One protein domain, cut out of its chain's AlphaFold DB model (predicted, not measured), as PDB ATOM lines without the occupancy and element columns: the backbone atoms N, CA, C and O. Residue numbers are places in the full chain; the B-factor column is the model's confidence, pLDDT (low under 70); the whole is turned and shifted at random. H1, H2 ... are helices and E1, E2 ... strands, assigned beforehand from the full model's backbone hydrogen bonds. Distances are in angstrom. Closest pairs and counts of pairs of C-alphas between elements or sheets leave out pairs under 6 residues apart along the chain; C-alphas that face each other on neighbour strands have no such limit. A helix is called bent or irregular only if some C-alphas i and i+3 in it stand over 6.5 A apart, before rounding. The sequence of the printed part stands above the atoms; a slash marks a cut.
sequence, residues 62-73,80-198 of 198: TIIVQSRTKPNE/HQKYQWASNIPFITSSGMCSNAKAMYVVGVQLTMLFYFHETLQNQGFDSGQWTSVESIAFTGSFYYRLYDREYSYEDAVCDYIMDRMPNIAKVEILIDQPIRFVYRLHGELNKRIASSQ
ATOM      1  N   THR A  62      19.999   9.272  -5.647       93.06
ATOM      2  CA  THR A  62      19.432   8.714  -4.421       93.06
ATOM      3  C   THR A  62      19.380   7.202  -4.497       93.06
ATOM      4  O   THR A  62      18.867   6.645  -5.464       93.06
ATOM      5  N   ILE A  63      19.892   6.538  -3.468       94.06
ATOM      6  CA  ILE A  63      19.777   5.094  -3.286       94.06
ATOM      7  C   ILE A  63      18.433   4.819  -2.621       94.06
ATOM      8  O   ILE A  63      18.113   5.424  -1.601       94.06
ATOM      9  N   ILE A  64      17.646   3.904  -3.172       92.44
ATOM     10  CA  ILE A  64      16.344   3.523  -2.622       92.44
ATOM     11  C   ILE A  64      16.390   2.038  -2.316       92.44
ATOM     12  O   ILE A  64      16.699   1.242  -3.197       92.44
ATOM     13  N   VAL A  65      16.038   1.660  -1.095       90.44
ATOM     14  CA  VAL A  65      15.919   0.265  -0.675       90.44
ATOM     15  C   VAL A  65      14.564   0.097  -0.015       90.44
ATOM     16  O   VAL A  65      14.333   0.588   1.085       90.44
ATOM     17  N   GLN A  66      13.647  -0.580  -0.700       88.06
ATOM     18  CA  GLN A  66      12.262  -0.692  -0.260       88.06
ATOM     19  C   GLN A  66      11.844  -2.144  -0.050       88.06
ATOM     20  O   GLN A  66      11.912  -2.960  -0.972       88.06
ATOM     21  N   SER A  67      11.344  -2.449   1.148       82.25
ATOM     22  CA  SER A  67      10.675  -3.715   1.436       82.25
ATOM     23  C   SER A  67       9.274  -3.702   0.832       82.25
ATOM     24  O   SER A  67       8.500  -2.758   1.003       82.25
ATOM     25  N   ARG A  68       8.946  -4.765   0.102       78.31
ATOM     26  CA  ARG A  68       7.645  -4.992  -0.522       78.31
ATOM     27  C   ARG A  68       7.047  -6.268   0.041       78.31
ATOM     28  O   ARG A  68       7.723  -7.291   0.128       78.31
ATOM     29  N   THR A  69       5.760  -6.238   0.351       68.81
ATOM     30  CA  THR A  69       4.985  -7.455   0.581       68.81
ATOM     31  C   THR A  69       4.670  -8.089  -0.771       68.81
ATOM     32  O   THR A  69       4.106  -7.453  -1.665       68.81
ATOM     33  N   LYS A  70       5.062  -9.347  -0.960       57.19
ATOM     34  CA  LYS A  70       4.603 -10.149  -2.090       57.19
ATOM     35  C   LYS A  70       3.306 -10.842  -1.662       57.19
ATOM     36  O   LYS A  70       3.337 -11.586  -0.676       57.19
ATOM     37  N   PRO A  71       2.181 -10.638  -2.369       47.31
ATOM     38  CA  PRO A  71       1.001 -11.452  -2.140       47.31
ATOM     39  C   PRO A  71       1.380 -12.915  -2.377       47.31
ATOM     40  O   PRO A  71       1.941 -13.273  -3.416       47.31
ATOM     41  N   ASN A  72       1.163 -13.756  -1.373       50.78
ATOM     42  CA  ASN A  72       1.473 -15.171  -1.469       50.78
ATOM     43  C   ASN A  72       0.271 -15.871  -2.118       50.78
ATOM     44  O   ASN A  72      -0.677 -16.233  -1.434       50.78
ATOM     45  N   GLU A  73       0.301 -16.046  -3.442       50.91
ATOM     46  CA  GLU A  73      -0.797 -16.638  -4.235       50.91
ATOM     47  C   GLU A  73      -1.161 -18.084  -3.834       50.91
ATOM     48  O   GLU A  73      -2.146 -18.634  -4.317       50.91
ATOM     49  N   HIS A  80       3.239 -17.156   6.277       52.50
ATOM     50  CA  HIS A  80       3.999 -15.908   6.383       52.50
ATOM     51  C   HIS A  80       4.069 -15.129   5.056       52.50
ATOM     52  O   HIS A  80       4.459 -15.670   4.013       52.50
ATOM     53  N   GLN A  81       3.712 -13.842   5.098       54.06
ATOM     54  CA  GLN A  81       3.885 -12.924   3.971       54.06
ATOM     55  C   GLN A  81       5.339 -12.995   3.480       54.06
ATOM     56  O   GLN A  81       6.277 -12.862   4.268       54.06
ATOM     57  N   LYS A  82       5.545 -13.233   2.178       59.88
ATOM     58  CA  LYS A  82       6.890 -13.214   1.595       59.88
ATOM     59  C   LYS A  82       7.279 -11.764   1.354       59.88
ATOM     60  O   LYS A  82       6.673 -11.098   0.520       59.88
ATOM     61  N   TYR A  83       8.284 -11.284   2.068       65.56
ATOM     62  CA  TYR A  83       8.854  -9.965   1.827       65.56
ATOM     63  C   TYR A  83       9.911 -10.053   0.723       65.56
ATOM     64  O   TYR A  83      10.680 -11.012   0.661       65.56
ATOM     65  N   GLN A  84       9.937  -9.065  -0.166       76.69
ATOM     66  CA  GLN A  84      10.977  -8.893  -1.173       76.69
ATOM     67  C   GLN A  84      11.496  -7.464  -1.103       76.69
ATOM     68  O   GLN A  84      10.721  -6.512  -1.119       76.69
ATOM     69  N   TRP A  85      12.810  -7.312  -1.092       82.81
ATOM     70  CA  TRP A  85      13.443  -6.011  -1.194       82.81
ATOM     71  C   TRP A  85      13.662  -5.623  -2.655       82.81
ATOM     72  O   TRP A  85      14.108  -6.432  -3.473       82.81
ATOM     73  N   ALA A  86      13.356  -4.375  -2.981       88.56
ATOM     74  CA  ALA A  86      13.598  -3.771  -4.280       88.56
ATOM     75  C   ALA A  86      14.524  -2.564  -4.122       88.56
ATOM     76  O   ALA A  86      14.455  -1.857  -3.117       88.56
ATOM     77  N   SER A  87      15.394  -2.346  -5.105       93.06
ATOM     78  CA  SER A  87      16.400  -1.293  -5.046       93.06
ATOM     79  C   SER A  87      16.870  -0.866  -6.426       93.06
ATOM     80  O   SER A  87      16.823  -1.651  -7.376       93.06
ATOM     81  N   ASN A  88      17.364   0.365  -6.516       95.12
ATOM     82  CA  ASN A  88      18.031   0.901  -7.696       95.12
ATOM     83  C   ASN A  88      19.563   0.740  -7.679       95.12
ATOM     84  O   ASN A  88      20.212   1.104  -8.660       95.12
ATOM     85  N   ILE A  89      20.152   0.148  -6.632       96.31
ATOM     86  CA  ILE A  89      21.602  -0.108  -6.537       96.31
ATOM     87  C   ILE A  89      22.167  -0.799  -7.793       96.31
ATOM     88  O   ILE A  89      23.190  -0.322  -8.297       96.31
ATOM     89  N   PRO A  90      21.530  -1.842  -8.377       96.38
ATOM     90  CA  PRO A  90      22.061  -2.480  -9.583       96.38
ATOM     91  C   PRO A  90      22.188  -1.519 -10.770       96.38
ATOM     92  O   PRO A  90      23.135  -1.608 -11.548       96.38
ATOM     93  N   PHE A  91      21.254  -0.574 -10.914       95.69
ATOM     94  CA  PHE A  91      21.324   0.437 -11.967       95.69
ATOM     95  C   PHE A  91      22.476   1.411 -11.719       95.69
ATOM     96  O   PHE A  91      23.255   1.661 -12.635       95.69
ATOM     97  N   ILE A  92      22.616   1.926 -10.493       96.81
ATOM     98  CA  ILE A  92      23.657   2.906 -10.145       96.81
ATOM     99  C   ILE A  92      25.054   2.306 -10.337       96.81
ATOM    100  O   ILE A  92      25.924   2.926 -10.957       96.81
ATOM    101  N   THR A  93      25.246   1.080  -9.850       96.00
ATOM    102  CA  THR A  93      26.520   0.354  -9.926       96.00
ATOM    103  C   THR A  93      26.889   0.012 -11.364       96.00
ATOM    104  O   THR A  93      27.964   0.397 -11.821       96.00
ATOM    105  N   SER A  94      25.987  -0.615 -12.127       95.12
ATOM    106  CA  SER A  94      26.236  -0.939 -13.543       95.12
ATOM    107  C   SER A  94      26.417   0.300 -14.428       95.12
ATOM    108  O   SER A  94      27.116   0.253 -15.437       95.12
ATOM    109  N   SER A  95      25.834   1.434 -14.030       94.06
ATOM    110  CA  SER A  95      25.974   2.724 -14.705       94.06
ATOM    111  C   SER A  95      27.274   3.466 -14.399       94.06
ATOM    112  O   SER A  95      27.534   4.478 -15.062       94.06
ATOM    113  N   GLY A  96      28.050   3.008 -13.409       95.06
ATOM    114  CA  GLY A  96      29.254   3.680 -12.918       95.06
ATOM    115  C   GLY A  96      28.969   5.004 -12.202       95.06
ATOM    116  O   GLY A  96      29.803   5.901 -12.241       95.06
ATOM    117  N   MET A  97      27.785   5.154 -11.597       96.06
ATOM    118  CA  MET A  97      27.299   6.421 -11.026       96.06
ATOM    119  C   MET A  97      27.258   6.424  -9.490       96.06
ATOM    120  O   MET A  97      26.558   7.240  -8.896       96.06
ATOM    121  N   CYS A  98      27.997   5.534  -8.820       95.44
ATOM    122  CA  CYS A  98      27.987   5.432  -7.352       95.44
ATOM    123  C   CYS A  98      28.379   6.750  -6.661       95.44
ATOM    124  O   CYS A  98      27.768   7.131  -5.668       95.44
ATOM    125  N   SER A  99      29.327   7.497  -7.236       94.62
ATOM    126  CA  SER A  99      29.760   8.809  -6.739       94.62
ATOM    127  C   SER A  99      28.728   9.927  -6.932       94.62
ATOM    128  O   SER A  99      28.907  11.013  -6.377       94.62
ATOM    129  N   ASN A 100      27.651   9.695  -7.686       94.94
ATOM    130  CA  ASN A 100      26.570  10.666  -7.846       94.94
ATOM    131  C   ASN A 100      25.517  10.540  -6.744       94.94
ATOM    132  O   ASN A 100      24.769  11.494  -6.529       94.94
ATOM    133  N   ALA A 101      25.456   9.397  -6.054       95.12
ATOM    134  CA  ALA A 101      24.520   9.188  -4.963       95.12
ATOM    135  C   ALA A 101      24.863  10.109  -3.784       95.12
ATOM    136  O   ALA A 101      26.003  10.136  -3.326       95.12
ATOM    137  N   LYS A 102      23.869  10.867  -3.310       94.00
ATOM    138  CA  LYS A 102      23.968  11.843  -2.212       94.00
ATOM    139  C   LYS A 102      23.160  11.455  -0.980       94.00
ATOM    140  O   LYS A 102      23.499  11.860   0.131       94.00
ATOM    141  N   ALA A 103      22.122  10.649  -1.169       92.06
ATOM    142  CA  ALA A 103      21.232  10.212  -0.104       92.06
ATOM    143  C   ALA A 103      20.854   8.737  -0.266       92.06
ATOM    144  O   ALA A 103      20.862   8.200  -1.378       92.06
ATOM    145  N   MET A 104      20.478   8.101   0.840       91.62
ATOM    146  CA  MET A 104      19.896   6.762   0.870       91.62
ATOM    147  C   MET A 104      18.558   6.777   1.608       91.62
ATOM    148  O   MET A 104      18.456   7.302   2.712       91.62
ATOM    149  N   TYR A 105      17.541   6.159   1.019       89.31
ATOM    150  CA  TYR A 105      16.225   5.976   1.619       89.31
ATOM    151  C   TYR A 105      15.974   4.492   1.829       89.31
ATOM    152  O   TYR A 105      15.968   3.704   0.879       89.31
ATOM    153  N   VAL A 106      15.740   4.117   3.080       86.75
ATOM    154  CA  VAL A 106      15.350   2.766   3.468       86.75
ATOM    155  C   VAL A 106      13.878   2.804   3.850       86.75
ATOM    156  O   VAL A 106      13.500   3.417   4.842       86.75
ATOM    157  N   VAL A 107      13.034   2.161   3.050       83.31
ATOM    158  CA  VAL A 107      11.575   2.197   3.196       83.31
ATOM    159  C   VAL A 107      11.072   0.807   3.584       83.31
ATOM    160  O   VAL A 107      11.263  -0.158   2.839       83.31
ATOM    161  N   GLY A 108      10.409   0.672   4.732       75.12
ATOM    162  CA  GLY A 108       9.944  -0.625   5.229       75.12
ATOM    163  C   GLY A 108       8.652  -0.552   6.038       75.12
ATOM    164  O   GLY A 108       8.507   0.278   6.923       75.12
ATOM    165  N   VAL A 109       7.707  -1.458   5.758       57.47
ATOM    166  CA  VAL A 109       6.404  -1.494   6.451       57.47
ATOM    167  C   VAL A 109       6.513  -2.165   7.826       57.47
ATOM    168  O   VAL A 109       5.881  -1.716   8.774       57.47
ATOM    169  N   GLN A 110       7.338  -3.208   7.943       57.31
ATOM    170  CA  GLN A 110       7.688  -3.914   9.179       57.31
ATOM    171  C   GLN A 110       8.945  -4.739   8.892       57.31
ATOM    172  O   GLN A 110       8.890  -5.700   8.120       57.31
ATOM    173  N   LEU A 111      10.089  -4.384   9.477       53.25
ATOM    174  CA  LEU A 111      11.324  -5.162   9.307       53.25
ATOM    175  C   LEU A 111      11.357  -6.375  10.234       53.25
ATOM    176  O   LEU A 111      12.312  -6.592  10.970       53.25
ATOM    177  N   THR A 112      10.324  -7.213  10.194       48.16
ATOM    178  CA  THR A 112      10.286  -8.403  11.046       48.16
ATOM    179  C   THR A 112      11.364  -9.442  10.699       48.16
ATOM    180  O   THR A 112      11.599 -10.365  11.471       48.16
ATOM    181  N   MET A 113      12.076  -9.290   9.578       52.72
ATOM    182  CA  MET A 113      13.193 -10.157   9.202       52.72
ATOM    183  C   MET A 113      14.363  -9.356   8.623       52.72
ATOM    184  O   MET A 113      14.590  -9.334   7.414       52.72
ATOM    185  N   LEU A 114      15.156  -8.734   9.498       54.81
ATOM    186  CA  LEU A 114      16.474  -8.199   9.134       54.81
ATOM    187  C   LEU A 114      17.480  -9.251   8.679       54.81
ATOM    188  O   LEU A 114      18.483  -8.889   8.069       54.81
ATOM    189  N   PHE A 115      17.190 -10.535   8.911       55.31
ATOM    190  CA  PHE A 115      18.048 -11.646   8.502       55.31
ATOM    191  C   PHE A 115      18.404 -11.644   7.007       55.31
ATOM    192  O   PHE A 115      19.379 -12.280   6.634       55.31
ATOM    193  N   TYR A 116      17.686 -10.880   6.175       68.81
ATOM    194  CA  TYR A 116      17.974 -10.754   4.747       68.81
ATOM    195  C   TYR A 116      18.352  -9.342   4.287       68.81
ATOM    196  O   TYR A 116      18.559  -9.167   3.091       68.81
ATOM    197  N   PHE A 117      18.433  -8.320   5.151       76.88
ATOM    198  CA  PHE A 117      18.715  -6.953   4.677       76.88
ATOM    199  C   PHE A 117      20.139  -6.827   4.124       76.88
ATOM    200  O   PHE A 117      20.307  -6.447   2.967       76.88
ATOM    201  N   HIS A 118      21.150  -7.219   4.907       80.56
ATOM    202  CA  HIS A 118      22.549  -7.197   4.461       80.56
ATOM    203  C   HIS A 118      22.746  -8.082   3.228       80.56
ATOM    204  O   HIS A 118      23.220  -7.603   2.204       80.56
ATOM    205  N   GLU A 119      22.282  -9.335   3.282       80.94
ATOM    206  CA  GLU A 119      22.382 -10.270   2.155       80.94
ATOM    207  C   GLU A 119      21.704  -9.716   0.890       80.94
ATOM    208  O   GLU A 119      22.236  -9.828  -0.211       80.94
ATOM    209  N   THR A 120      20.552  -9.053   1.031       82.69
ATOM    210  CA  THR A 120      19.883  -8.388  -0.093       82.69
ATOM    211  C   THR A 120      20.761  -7.295  -0.687       82.69
ATOM    212  O   THR A 120      20.916  -7.253  -1.907       82.69
ATOM    213  N   LEU A 121      21.309  -6.403   0.141       87.88
ATOM    214  CA  LEU A 121      22.164  -5.321  -0.342       87.88
ATOM    215  C   LEU A 121      23.387  -5.879  -1.073       87.88
ATOM    216  O   LEU A 121      23.688  -5.445  -2.186       87.88
ATOM    217  N   GLN A 122      24.027  -6.902  -0.506       89.38
ATOM    218  CA  GLN A 122      25.145  -7.602  -1.134       89.38
ATOM    219  C   GLN A 122      24.757  -8.191  -2.493       89.38
ATOM    220  O   GLN A 122      25.416  -7.913  -3.496       89.38
ATOM    221  N   ASN A 123      23.639  -8.916  -2.558       88.56
ATOM    222  CA  ASN A 123      23.118  -9.510  -3.794       88.56
ATOM    223  C   ASN A 123      22.726  -8.463  -4.849       88.56
ATOM    224  O   ASN A 123      22.707  -8.760  -6.042       88.56
ATOM    225  N   GLN A 124      22.421  -7.236  -4.430       90.44
ATOM    226  CA  GLN A 124      22.129  -6.112  -5.320       90.44
ATOM    227  C   GLN A 124      23.382  -5.340  -5.755       90.44
ATOM    228  O   GLN A 124      23.262  -4.380  -6.514       90.44
ATOM    229  N   GLY A 125      24.573  -5.759  -5.319       91.44
ATOM    230  CA  GLY A 125      25.841  -5.126  -5.673       91.44
ATOM    231  C   GLY A 125      26.190  -3.922  -4.802       91.44
ATOM    232  O   GLY A 125      27.010  -3.105  -5.202       91.44
ATOM    233  N   PHE A 126      25.596  -3.780  -3.616       92.81
ATOM    234  CA  PHE A 126      25.923  -2.671  -2.718       92.81
ATOM    235  C   PHE A 126      27.413  -2.652  -2.353       92.81
ATOM    236  O   PHE A 126      28.054  -1.608  -2.431       92.81
ATOM    237  N   ASP A 127      27.981  -3.821  -2.054       91.69
ATOM    238  CA  ASP A 127      29.379  -3.963  -1.632       91.69
ATOM    239  C   ASP A 127      30.401  -3.623  -2.727       91.69
ATOM    240  O   ASP A 127      31.564  -3.377  -2.404       91.69
ATOM    241  N   SER A 128      29.999  -3.614  -4.003       89.75
ATOM    242  CA  SER A 128      30.873  -3.232  -5.119       89.75
ATOM    243  C   SER A 128      30.835  -1.732  -5.427       89.75
ATOM    244  O   SER A 128      31.664  -1.242  -6.197       89.75
ATOM    245  N   GLY A 129      29.890  -0.992  -4.842       87.00
ATOM    246  CA  GLY A 129      29.759   0.446  -5.032       87.00
ATOM    247  C   GLY A 129      30.687   1.257  -4.128       87.00
ATOM    248  O   GLY A 129      30.933   0.909  -2.977       87.00
ATOM    249  N   GLN A 130      31.175   2.382  -4.651       90.94
ATOM    250  CA  GLN A 130      31.838   3.414  -3.852       90.94
ATOM    251  C   GLN A 130      30.835   4.523  -3.537       90.94
ATOM    252  O   GLN A 130      30.541   5.366  -4.384       90.94
ATOM    253  N   TRP A 131      30.306   4.516  -2.318       94.25
ATOM    254  CA  TRP A 131      29.230   5.407  -1.874       94.25
ATOM    255  C   TRP A 131      29.750   6.634  -1.117       94.25
ATOM    256  O   TRP A 131      29.088   7.167  -0.232       94.25
ATOM    257  N   THR A 132      30.955   7.096  -1.452       92.25
ATOM    258  CA  THR A 132      31.656   8.170  -0.730       92.25
ATOM    259  C   THR A 132      30.946   9.521  -0.806       92.25
ATOM    260  O   THR A 132      31.198  10.386   0.020       92.25
ATOM    261  N   SER A 133      30.054   9.727  -1.769       94.69
ATOM    262  CA  SER A 133      29.272  10.960  -1.897       94.69
ATOM    263  C   SER A 133      27.986  10.972  -1.074       94.69
ATOM    264  O   SER A 133      27.306  11.997  -1.065       94.69
ATOM    265  N   VAL A 134      27.619   9.854  -0.439       94.69
ATOM    266  CA  VAL A 134      26.383   9.762   0.338       94.69
ATOM    267  C   VAL A 134      26.588  10.435   1.689       94.69
ATOM    268  O   VAL A 134      27.449  10.038   2.468       94.69
ATOM    269  N   GLU A 135      25.770  11.447   1.955       93.31
ATOM    270  CA  GLU A 135      25.879  12.308   3.139       93.31
ATOM    271  C   GLU A 135      24.694  12.126   4.097       93.31
ATOM    272  O   GLU A 135      24.746  12.555   5.252       93.31
ATOM    273  N   SER A 136      23.615  11.488   3.635       90.19
ATOM    274  CA  SER A 136      22.394  11.328   4.422       90.19
ATOM    275  C   SER A 136      21.706   9.981   4.222       90.19
ATOM    276  O   SER A 136      21.692   9.429   3.119       90.19
ATOM    277  N   ILE A 137      21.099   9.483   5.299       87.19
ATOM    278  CA  ILE A 137      20.203   8.326   5.290       87.19
ATOM    279  C   ILE A 137      18.867   8.719   5.914       87.19
ATOM    280  O   ILE A 137      18.839   9.320   6.987       87.19
ATOM    281  N   ALA A 138      17.768   8.327   5.277       85.88
ATOM    282  CA  ALA A 138      16.429   8.413   5.836       85.88
ATOM    283  C   ALA A 138      15.788   7.021   5.935       85.88
ATOM    284  O   ALA A 138      15.777   6.247   4.975       85.88
ATOM    285  N   PHE A 139      15.229   6.721   7.100       80.56
ATOM    286  CA  PHE A 139      14.474   5.509   7.386       80.56
ATOM    287  C   PHE A 139      12.988   5.852   7.449       80.56
ATOM    288  O   PHE A 139      12.581   6.615   8.320       80.56
ATOM    289  N   THR A 140      12.174   5.284   6.562       79.81
ATOM    290  CA  THR A 140      10.721   5.507   6.539       79.81
ATOM    291  C   THR A 140       9.975   4.232   6.919       79.81
ATOM    292  O   THR A 140      10.105   3.207   6.242       79.81
ATOM    293  N   GLY A 141       9.171   4.313   7.985       71.38
ATOM    294  CA  GLY A 141       8.336   3.222   8.497       71.38
ATOM    295  C   GLY A 141       8.798   2.628   9.835       71.38
ATOM    296  O   GLY A 141       9.461   3.295  10.628       71.38
ATOM    297  N   SER A 142       8.388   1.388  10.120       61.78
ATOM    298  CA  SER A 142       8.590   0.726  11.419       61.78
ATOM    299  C   SER A 142       9.695  -0.334  11.357       61.78
ATOM    300  O   SER A 142       9.553  -1.365  10.693       61.78
ATOM    301  N   PHE A 143      10.780  -0.105  12.099       64.75
ATOM    302  CA  PHE A 143      12.019  -0.897  12.057       64.75
ATOM    303  C   PHE A 143      12.227  -1.808  13.282       64.75
ATOM    304  O   PHE A 143      13.343  -2.210  13.586       64.75
ATOM    305  N   TYR A 144      11.148  -2.189  13.970       57.41
ATOM    306  CA  TYR A 144      11.201  -3.067  15.141       57.41
ATOM    307  C   TYR A 144      10.664  -4.469  14.837       57.41
ATOM    308  O   TYR A 144       9.750  -4.659  14.030       57.41
ATOM    309  N   TYR A 145      11.191  -5.460  15.553       55.12
ATOM    310  CA  TYR A 145      10.596  -6.790  15.649       55.12
ATOM    311  C   TYR A 145      10.253  -7.084  17.119       55.12
ATOM    312  O   TYR A 145      11.027  -6.775  18.028       55.12
ATOM    313  N   ARG A 146       9.088  -7.703  17.348       51.12
ATOM    314  CA  ARG A 146       8.561  -8.040  18.678       51.12
ATOM    315  C   ARG A 146       8.652  -9.554  18.911       51.12
ATOM    316  O   ARG A 146       7.876 -10.303  18.327       51.12
ATOM    317  N   LEU A 147       9.594 -10.005  19.749       49.12
ATOM    318  CA  LEU A 147       9.716 -11.409  20.207       49.12
ATOM    319  C   LEU A 147       9.259 -11.436  21.661       49.12
ATOM    320  O   LEU A 147       9.905 -10.807  22.494       49.12
ATOM    321  N   TYR A 148       8.184 -12.168  21.969       49.22
ATOM    322  CA  TYR A 148       7.752 -12.441  23.348       49.22
ATOM    323  C   TYR A 148       7.752 -11.191  24.261       49.22
ATOM    324  O   TYR A 148       8.442 -11.155  25.277       49.22
ATOM    325  N   ASP A 149       7.035 -10.137  23.851       54.25
ATOM    326  CA  ASP A 149       6.922  -8.844  24.557       54.25
ATOM    327  C   ASP A 149       8.213  -8.019  24.717       54.25
ATOM    328  O   ASP A 149       8.208  -6.980  25.380       54.25
ATOM    329  N   ARG A 150       9.314  -8.412  24.066       49.69
ATOM    330  CA  ARG A 150      10.526  -7.593  23.939       49.69
ATOM    331  C   ARG A 150      10.653  -7.047  22.523       49.69
ATOM    332  O   ARG A 150      10.612  -7.793  21.543       49.69
ATOM    333  N   GLU A 151      10.812  -5.733  22.435       55.34
ATOM    334  CA  GLU A 151      11.105  -5.028  21.190       55.34
ATOM    335  C   GLU A 151      12.618  -4.884  21.052       55.34
ATOM    336  O   GLU A 151      13.281  -4.331  21.930       55.34
ATOM    337  N   TYR A 152      13.156  -5.424  19.960       58.09
ATOM    338  CA  TYR A 152      14.552  -5.246  19.580       58.09
ATOM    339  C   TYR A 152      14.603  -4.257  18.416       58.09
ATOM    340  O   TYR A 152      13.933  -4.454  17.398       58.09
ATOM    341  N   SER A 153      15.376  -3.191  18.609       60.28
ATOM    342  CA  SER A 153      15.749  -2.235  17.570       60.28
ATOM    343  C   SER A 153      16.973  -2.788  16.842       60.28
ATOM    344  O   SER A 153      17.943  -3.198  17.477       60.28
ATOM    345  N   TYR A 154      16.896  -2.867  15.519       65.25
ATOM    346  CA  TYR A 154      17.974  -3.360  14.655       65.25
ATOM    347  C   TYR A 154      18.534  -2.269  13.739       65.25
ATOM    348  O   TYR A 154      19.424  -2.522  12.926       65.25
ATOM    349  N   GLU A 155      18.006  -1.060  13.875       63.94
ATOM    350  CA  GLU A 155      18.454   0.142  13.197       63.94
ATOM    351  C   GLU A 155      19.956   0.344  13.406       63.94
ATOM    352  O   GLU A 155      20.644   0.643  12.438       63.94
ATOM    353  N   ASP A 156      20.480   0.071  14.605       65.88
ATOM    354  CA  ASP A 156      21.913   0.180  14.906       65.88
ATOM    355  C   ASP A 156      22.765  -0.775  14.055       65.88
ATOM    356  O   ASP A 156      23.745  -0.351  13.455       65.88
ATOM    357  N   ALA A 157      22.368  -2.046  13.925       69.00
ATOM    358  CA  ALA A 157      23.123  -3.029  13.142       69.00
ATOM    359  C   ALA A 157      23.086  -2.729  11.633       69.00
ATOM    360  O   ALA A 157      24.077  -2.932  10.929       69.00
ATOM    361  N   VAL A 158      21.949  -2.229  11.141       74.56
ATOM    362  CA  VAL A 158      21.799  -1.767   9.753       74.56
ATOM    363  C   VAL A 158      22.628  -0.519   9.505       74.56
ATOM    364  O   VAL A 158      23.312  -0.434   8.485       74.56
ATOM    365  N   CYS A 159      22.578   0.439  10.428       73.69
ATOM    366  CA  CYS A 159      23.376   1.652  10.352       73.69
ATOM    367  C   CYS A 159      24.861   1.310  10.360       73.69
ATOM    368  O   CYS A 159      25.563   1.803   9.491       73.69
ATOM    369  N   ASP A 160      25.325   0.428  11.245       78.31
ATOM    370  CA  ASP A 160      26.733   0.032  11.319       78.31
ATOM    371  C   ASP A 160      27.215  -0.584   9.989       78.31
ATOM    372  O   ASP A 160      28.252  -0.179   9.463       78.31
ATOM    373  N   TYR A 161      26.436  -1.492   9.382       82.81
ATOM    374  CA  TYR A 161      26.772  -2.066   8.071       82.81
ATOM    375  C   TYR A 161      26.791  -1.018   6.946       82.81
ATOM    376  O   TYR A 161      27.690  -1.028   6.104       82.81
ATOM    377  N   ILE A 162      25.817  -0.103   6.914       85.75
ATOM    378  CA  ILE A 162      25.763   0.938   5.880       85.75
ATOM    379  C   ILE A 162      26.894   1.960   6.074       85.75
ATOM    380  O   ILE A 162      27.548   2.338   5.102       85.75
ATOM    381  N   MET A 163      27.144   2.391   7.311       83.75
ATOM    382  CA  MET A 163      28.144   3.404   7.657       83.75
ATOM    383  C   MET A 163      29.569   2.938   7.362       83.75
ATOM    384  O   MET A 163      30.365   3.745   6.885       83.75
ATOM    385  N   ASP A 164      29.874   1.645   7.519       85.44
ATOM    386  CA  ASP A 164      31.157   1.064   7.090       85.44
ATOM    387  C   ASP A 164      31.439   1.308   5.593       85.44
ATOM    388  O   ASP A 164      32.583   1.480   5.170       85.44
ATOM    389  N   ARG A 165      30.387   1.382   4.769       87.62
ATOM    390  CA  ARG A 165      30.486   1.575   3.311       87.62
ATOM    391  C   ARG A 165      30.181   2.994   2.844       87.62
ATOM    392  O   ARG A 165      30.369   3.300   1.664       87.62
ATOM    393  N   MET A 166      29.748   3.860   3.751       91.75
ATOM    394  CA  MET A 166      29.355   5.243   3.495       91.75
ATOM    395  C   MET A 166      29.998   6.164   4.543       91.75
ATOM    396  O   MET A 166      29.314   6.692   5.421       91.75
ATOM    397  N   PRO A 167      31.320   6.389   4.464       86.31
ATOM    398  CA  PRO A 167      32.071   7.053   5.532       86.31
ATOM    399  C   PRO A 167      31.697   8.529   5.744       86.31
ATOM    400  O   PRO A 167      32.044   9.103   6.769       86.31
ATOM    401  N   ASN A 168      31.001   9.149   4.787       90.31
ATOM    402  CA  ASN A 168      30.678  10.576   4.801       90.31
ATOM    403  C   ASN A 168      29.238  10.877   5.240       90.31
ATOM    404  O   ASN A 168      28.773  12.006   5.077       90.31
ATOM    405  N   ILE A 169      28.522   9.900   5.807       88.31
ATOM    406  CA  ILE A 169      27.192  10.147   6.369       88.31
ATOM    407  C   ILE A 169      27.309  11.142   7.522       88.31
ATOM    408  O   ILE A 169      27.909  10.862   8.557       88.31
ATOM    409  N   ALA A 170      26.666  12.292   7.354       86.81
ATOM    410  CA  ALA A 170      26.569  13.336   8.365       86.81
ATOM    411  C   ALA A 170      25.168  13.418   8.988       86.81
ATOM    412  O   ALA A 170      24.992  14.046  10.031       86.81
ATOM    413  N   LYS A 171      24.157  12.810   8.351       85.50
ATOM    414  CA  LYS A 171      22.751  12.966   8.735       85.50
ATOM    415  C   LYS A 171      21.989  11.643   8.680       85.50
ATOM    416  O   LYS A 171      21.962  10.989   7.641       85.50
ATOM    417  N   VAL A 172      21.310  11.294   9.774       82.38
ATOM    418  CA  VAL A 172      20.397  10.141   9.839       82.38
ATOM    419  C   VAL A 172      19.019  10.599  10.313       82.38
ATOM    420  O   VAL A 172      18.872  11.149  11.406       82.38
ATOM    421  N   GLU A 173      18.001  10.376   9.485       81.75
ATOM    422  CA  GLU A 173      16.606  10.728   9.752       81.75
ATOM    423  C   GLU A 173      15.745   9.476   9.911       81.75
ATOM    424  O   GLU A 173      15.892   8.507   9.172       81.75
ATOM    425  N   ILE A 174      14.818   9.509  10.867       76.50
ATOM    426  CA  ILE A 174      13.822   8.455  11.073       76.50
ATOM    427  C   ILE A 174      12.448   9.103  10.910       76.50
ATOM    428  O   ILE A 174      12.007   9.880  11.759       76.50
ATOM    429  N   LEU A 175      11.797   8.807   9.792       74.31
ATOM    430  CA  LEU A 175      10.486   9.300   9.400       74.31
ATOM    431  C   LEU A 175       9.441   8.255   9.809       74.31
ATOM    432  O   LEU A 175       9.234   7.243   9.132       74.31
ATOM    433  N   ILE A 176       8.816   8.470  10.966       66.50
ATOM    434  CA  ILE A 176       7.770   7.584  11.483       66.50
ATOM    435  C   ILE A 176       6.414   8.087  11.004       66.50
ATOM    436  O   ILE A 176       6.034   9.219  11.296       66.50
ATOM    437  N   ASP A 177       5.646   7.209  10.371       53.44
ATOM    438  CA  ASP A 177       4.277   7.498   9.928       53.44
ATOM    439  C   ASP A 177       3.223   7.227  11.036       53.44
ATOM    440  O   ASP A 177       2.020   7.142  10.801       53.44
ATOM    441  N   GLN A 178       3.675   7.028  12.284       45.62
ATOM    442  CA  GLN A 178       2.854   6.714  13.462       45.62
ATOM    443  C   GLN A 178       3.465   7.323  14.744       45.62
ATOM    444  O   GLN A 178       4.687   7.442  14.855       45.62
ATOM    445  N   PRO A 179       2.660   7.672  15.767       37.88
ATOM    446  CA  PRO A 179       3.157   8.276  17.001       37.88
ATOM    447  C   PRO A 179       3.803   7.211  17.905       37.88
ATOM    448  O   PRO A 179       3.162   6.673  18.807       37.88
ATOM    449  N   ILE A 180       5.082   6.893  17.689       45.56
ATOM    450  CA  ILE A 180       5.823   5.936  18.527       45.56
ATOM    451  C   ILE A 180       6.774   6.692  19.466       45.56
ATOM    452  O   ILE A 180       7.695   7.386  19.046       45.56
ATOM    453  N   ARG A 181       6.542   6.533  20.775       38.62
ATOM    454  CA  ARG A 181       7.148   7.278  21.899       38.62
ATOM    455  C   ARG A 181       8.683   7.188  22.061       38.62
ATOM    456  O   ARG A 181       9.196   7.798  22.994       38.62
ATOM    457  N   PHE A 182       9.432   6.475  21.214       44.94
ATOM    458  CA  PHE A 182      10.819   6.073  21.530       44.94
ATOM    459  C   PHE A 182      11.918   6.485  20.533       44.94
ATOM    460  O   PHE A 182      13.097   6.321  20.845       44.94
ATOM    461  N   VAL A 183      11.585   7.115  19.401       44.69
ATOM    462  CA  VAL A 183      12.579   7.520  18.373       44.69
ATOM    463  C   VAL A 183      13.582   8.575  18.849       44.69
ATOM    464  O   VAL A 183      14.698   8.663  18.337       44.69
ATOM    465  N   TYR A 184      13.264   9.289  19.927       42.12
ATOM    466  CA  TYR A 184      14.168  10.260  20.542       42.12
ATOM    467  C   TYR A 184      15.474   9.651  21.085       42.12
ATOM    468  O   TYR A 184      16.466  10.371  21.197       42.12
ATOM    469  N   ARG A 185      15.514   8.349  21.412       44.12
ATOM    470  CA  ARG A 185      16.724   7.721  21.974       44.12
ATOM    471  C   ARG A 185      17.776   7.410  20.901       44.12
ATOM    472  O   ARG A 185      18.945   7.714  21.110       44.12
ATOM    473  N   LEU A 186      17.347   6.895  19.747       48.41
ATOM    474  CA  LEU A 186      18.215   6.543  18.614       48.41
ATOM    475  C   LEU A 186      18.821   7.768  17.935       48.41
ATOM    476  O   LEU A 186      20.025   7.802  17.702       48.41
ATOM    477  N   HIS A 187      18.020   8.810  17.693       50.25
ATOM    478  CA  HIS A 187      18.534  10.047  17.098       50.25
ATOM    479  C   HIS A 187      19.634  10.680  17.975       50.25
ATOM    480  O   HIS A 187      20.612  11.218  17.466       50.25
ATOM    481  N   GLY A 188      19.521  10.559  19.304       54.41
ATOM    482  CA  GLY A 188      20.540  11.032  20.242       54.41
ATOM    483  C   GLY A 188      21.831  10.203  20.261       54.41
ATOM    484  O   GLY A 188      22.902  10.777  20.438       54.41
ATOM    485  N   GLU A 189      21.759   8.881  20.095       56.44
ATOM    486  CA  GLU A 189      22.929   7.981  20.099       56.44
ATOM    487  C   GLU A 189      23.681   8.009  18.758       56.44
ATOM    488  O   GLU A 189      24.907   8.130  18.743       56.44
ATOM    489  N   LEU A 190      22.960   8.003  17.630       58.44
ATOM    490  CA  LEU A 190      23.541   8.092  16.283       58.44
ATOM    491  C   LEU A 190      24.245   9.431  16.046       58.44
ATOM    492  O   LEU A 190      25.387   9.449  15.593       58.44
ATOM    493  N   ASN A 191      23.627  10.550  16.437       59.25
ATOM    494  CA  ASN A 191      24.270  11.862  16.321       59.25
ATOM    495  C   ASN A 191      25.521  11.974  17.208       59.25
ATOM    496  O   ASN A 191      26.489  12.624  16.823       59.25
ATOM    497  N   LYS A 192      25.539  11.316  18.378       59.69
ATOM    498  CA  LYS A 192      26.744  11.243  19.220       59.69
ATOM    499  C   LYS A 192      27.851  10.422  18.568       59.69
ATOM    500  O   LYS A 192      29.005  10.826  18.660       59.69
ATOM    501  N   ARG A 193      27.515   9.309  17.904       58.88
ATOM    502  CA  ARG A 193      28.490   8.497  17.162       58.88
ATOM    503  C   ARG A 193      29.103   9.282  16.005       58.88
ATOM    504  O   ARG A 193      30.324   9.375  15.962       58.88
ATOM    505  N   ILE A 194      28.278   9.931  15.176       58.84
ATOM    506  CA  ILE A 194      28.737  10.805  14.079       58.84
ATOM    507  C   ILE A 194      29.661  11.910  14.613       58.84
ATOM    508  O   ILE A 194      30.723  12.154  14.047       58.84
ATOM    509  N   ALA A 195      29.301  12.537  15.737       59.31
ATOM    510  CA  ALA A 195      30.125  13.567  16.367       59.31
ATOM    511  C   ALA A 195      31.434  13.033  16.984       59.31
ATOM    512  O   ALA A 195      32.356  13.809  17.198       59.31
ATOM    513  N   SER A 196      31.517  11.737  17.300       58.00
ATOM    514  CA  SER A 196      32.713  11.102  17.877       58.00
ATOM    515  C   SER A 196      33.665  10.494  16.843       58.00
ATOM    516  O   SER A 196      34.785  10.129  17.191       58.00
ATOM    517  N   SER A 197      33.213  10.352  15.595       51.34
ATOM    518  CA  SER A 197      33.985   9.815  14.466       51.34
ATOM    519  C   SER A 197      34.611  10.896  13.570       51.34
ATOM    520  O   SER A 197      35.303  10.547  12.615       51.34
ATOM    521  N   GLN A 198      34.353  12.177  13.859       47.56
ATOM    522  CA  GLN A 198      34.991  13.353  13.246       47.56
ATOM    523  C   GLN A 198      36.143  13.855  14.117       47.56
ATOM    524  O   GLN A 198      37.155  14.305  13.534       47.56
TER     525      GLN A 198
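AT A GLANCE: This is residues 62 to 73 and 80 to 198 of the 198 residues of an uncharacterized protein of Linderina pennispora (UniProt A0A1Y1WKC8). A five-stranded sheet, E2 E1 E3 E4 E7, makes a wall, with H2 and H3 side by side over one face and H4 along the E7 edge. H1 lies at one end of the sheet, and the small hairpin E5 and E6 lies beyond the far end of E4, which runs on into E5. The printed part has 131 residues, with four named helices and seven named strands in the order E1 E2 H1 E3 H2 E4 E5 E6 H3 E7 H4; the large sheet is mixed, and the class is mixed, helices and strands. The whole is compact, with a radius of gyration of the C-alphas of 15.0 A, and flat, spanning 44 by 43 by 22 A.

HOW THE PARTS SIT: E1, residues 62 to 70, is antiparallel to edge strand E2, residues 82 to 87, with N 68 and O 84 at 2.8 A, within hydrogen-bond range. On its other side E1 is parallel to E3, residues 103 to 108, with N 65 and O 105 at 2.8 A. E3 is parallel to E4, residues 136 to 141, with N 106 and O 138 at 2.9 A. E4 is parallel to edge strand E7, residues 171 to 175, with N 139 and O 173 at 2.8 A. H1, residues 89 to 94, only grazes this sheet; the closest C-alphas of E1 and H1 are those of Ile 63 and Ile 89, 6.4 A apart. H2, residues 114 to 123, is on the sheet at a height of 9.6 A, over E2 and slantwise to it at 40 degrees on the local plane. E3, H2 and E4 form a strand-helix-strand unit, two parallel neighbour strands with a helix between, with a right-handed crossover. H2 and H3, residues 155 to 165, only just touch, with 3 pairs of C-alphas within 8 A, the closest those of His 118 and Tyr 161 at 7.6 A; they run the same way at a shallow tilt of 18 degrees. H4, residues 183 to 196, only grazes the sheet; the closest C-alphas of E7 and H4 are those of Val 172 and Leu 190, 7.5 A apart. E5, residues 144 to 147, and E6, residues 150 to 153, are an antiparallel hairpin, with N 150 and O 147 at 2.9 A. Every O i to N i+4 pair is within hydrogen-bond range in H1, against 4 of 6 in H2, 6 of 7 in H3 and 9 of 10 in H4.

IN THESE COORDINATES: E1 begins at C-alpha 62, (19.432, 8.714, -4.421), and is 24.1 A long. H2 is irregular, with C-alphas 115 and 118 7.5 A apart. H3 is 15.6 A long. H4 is 20.5 A long and ends at C-alpha 196, (32.713, 11.102, 17.877).

THE WHOLE: The C-alphas farthest apart, those of Glu 73 and Gln 198, are 49.9 A apart. Residues 74 to 79 are not printed, and C-alphas 73 and 80 are 11.7 A apart across this cut. The link from H2 to E4, residues 124 to 135, is long. Mean pLDDT of the printed part is 73.7; it is under 70 in residues 69 to 73, 80 to 83, 109 to 116, 142 to 157 and 176 to 198.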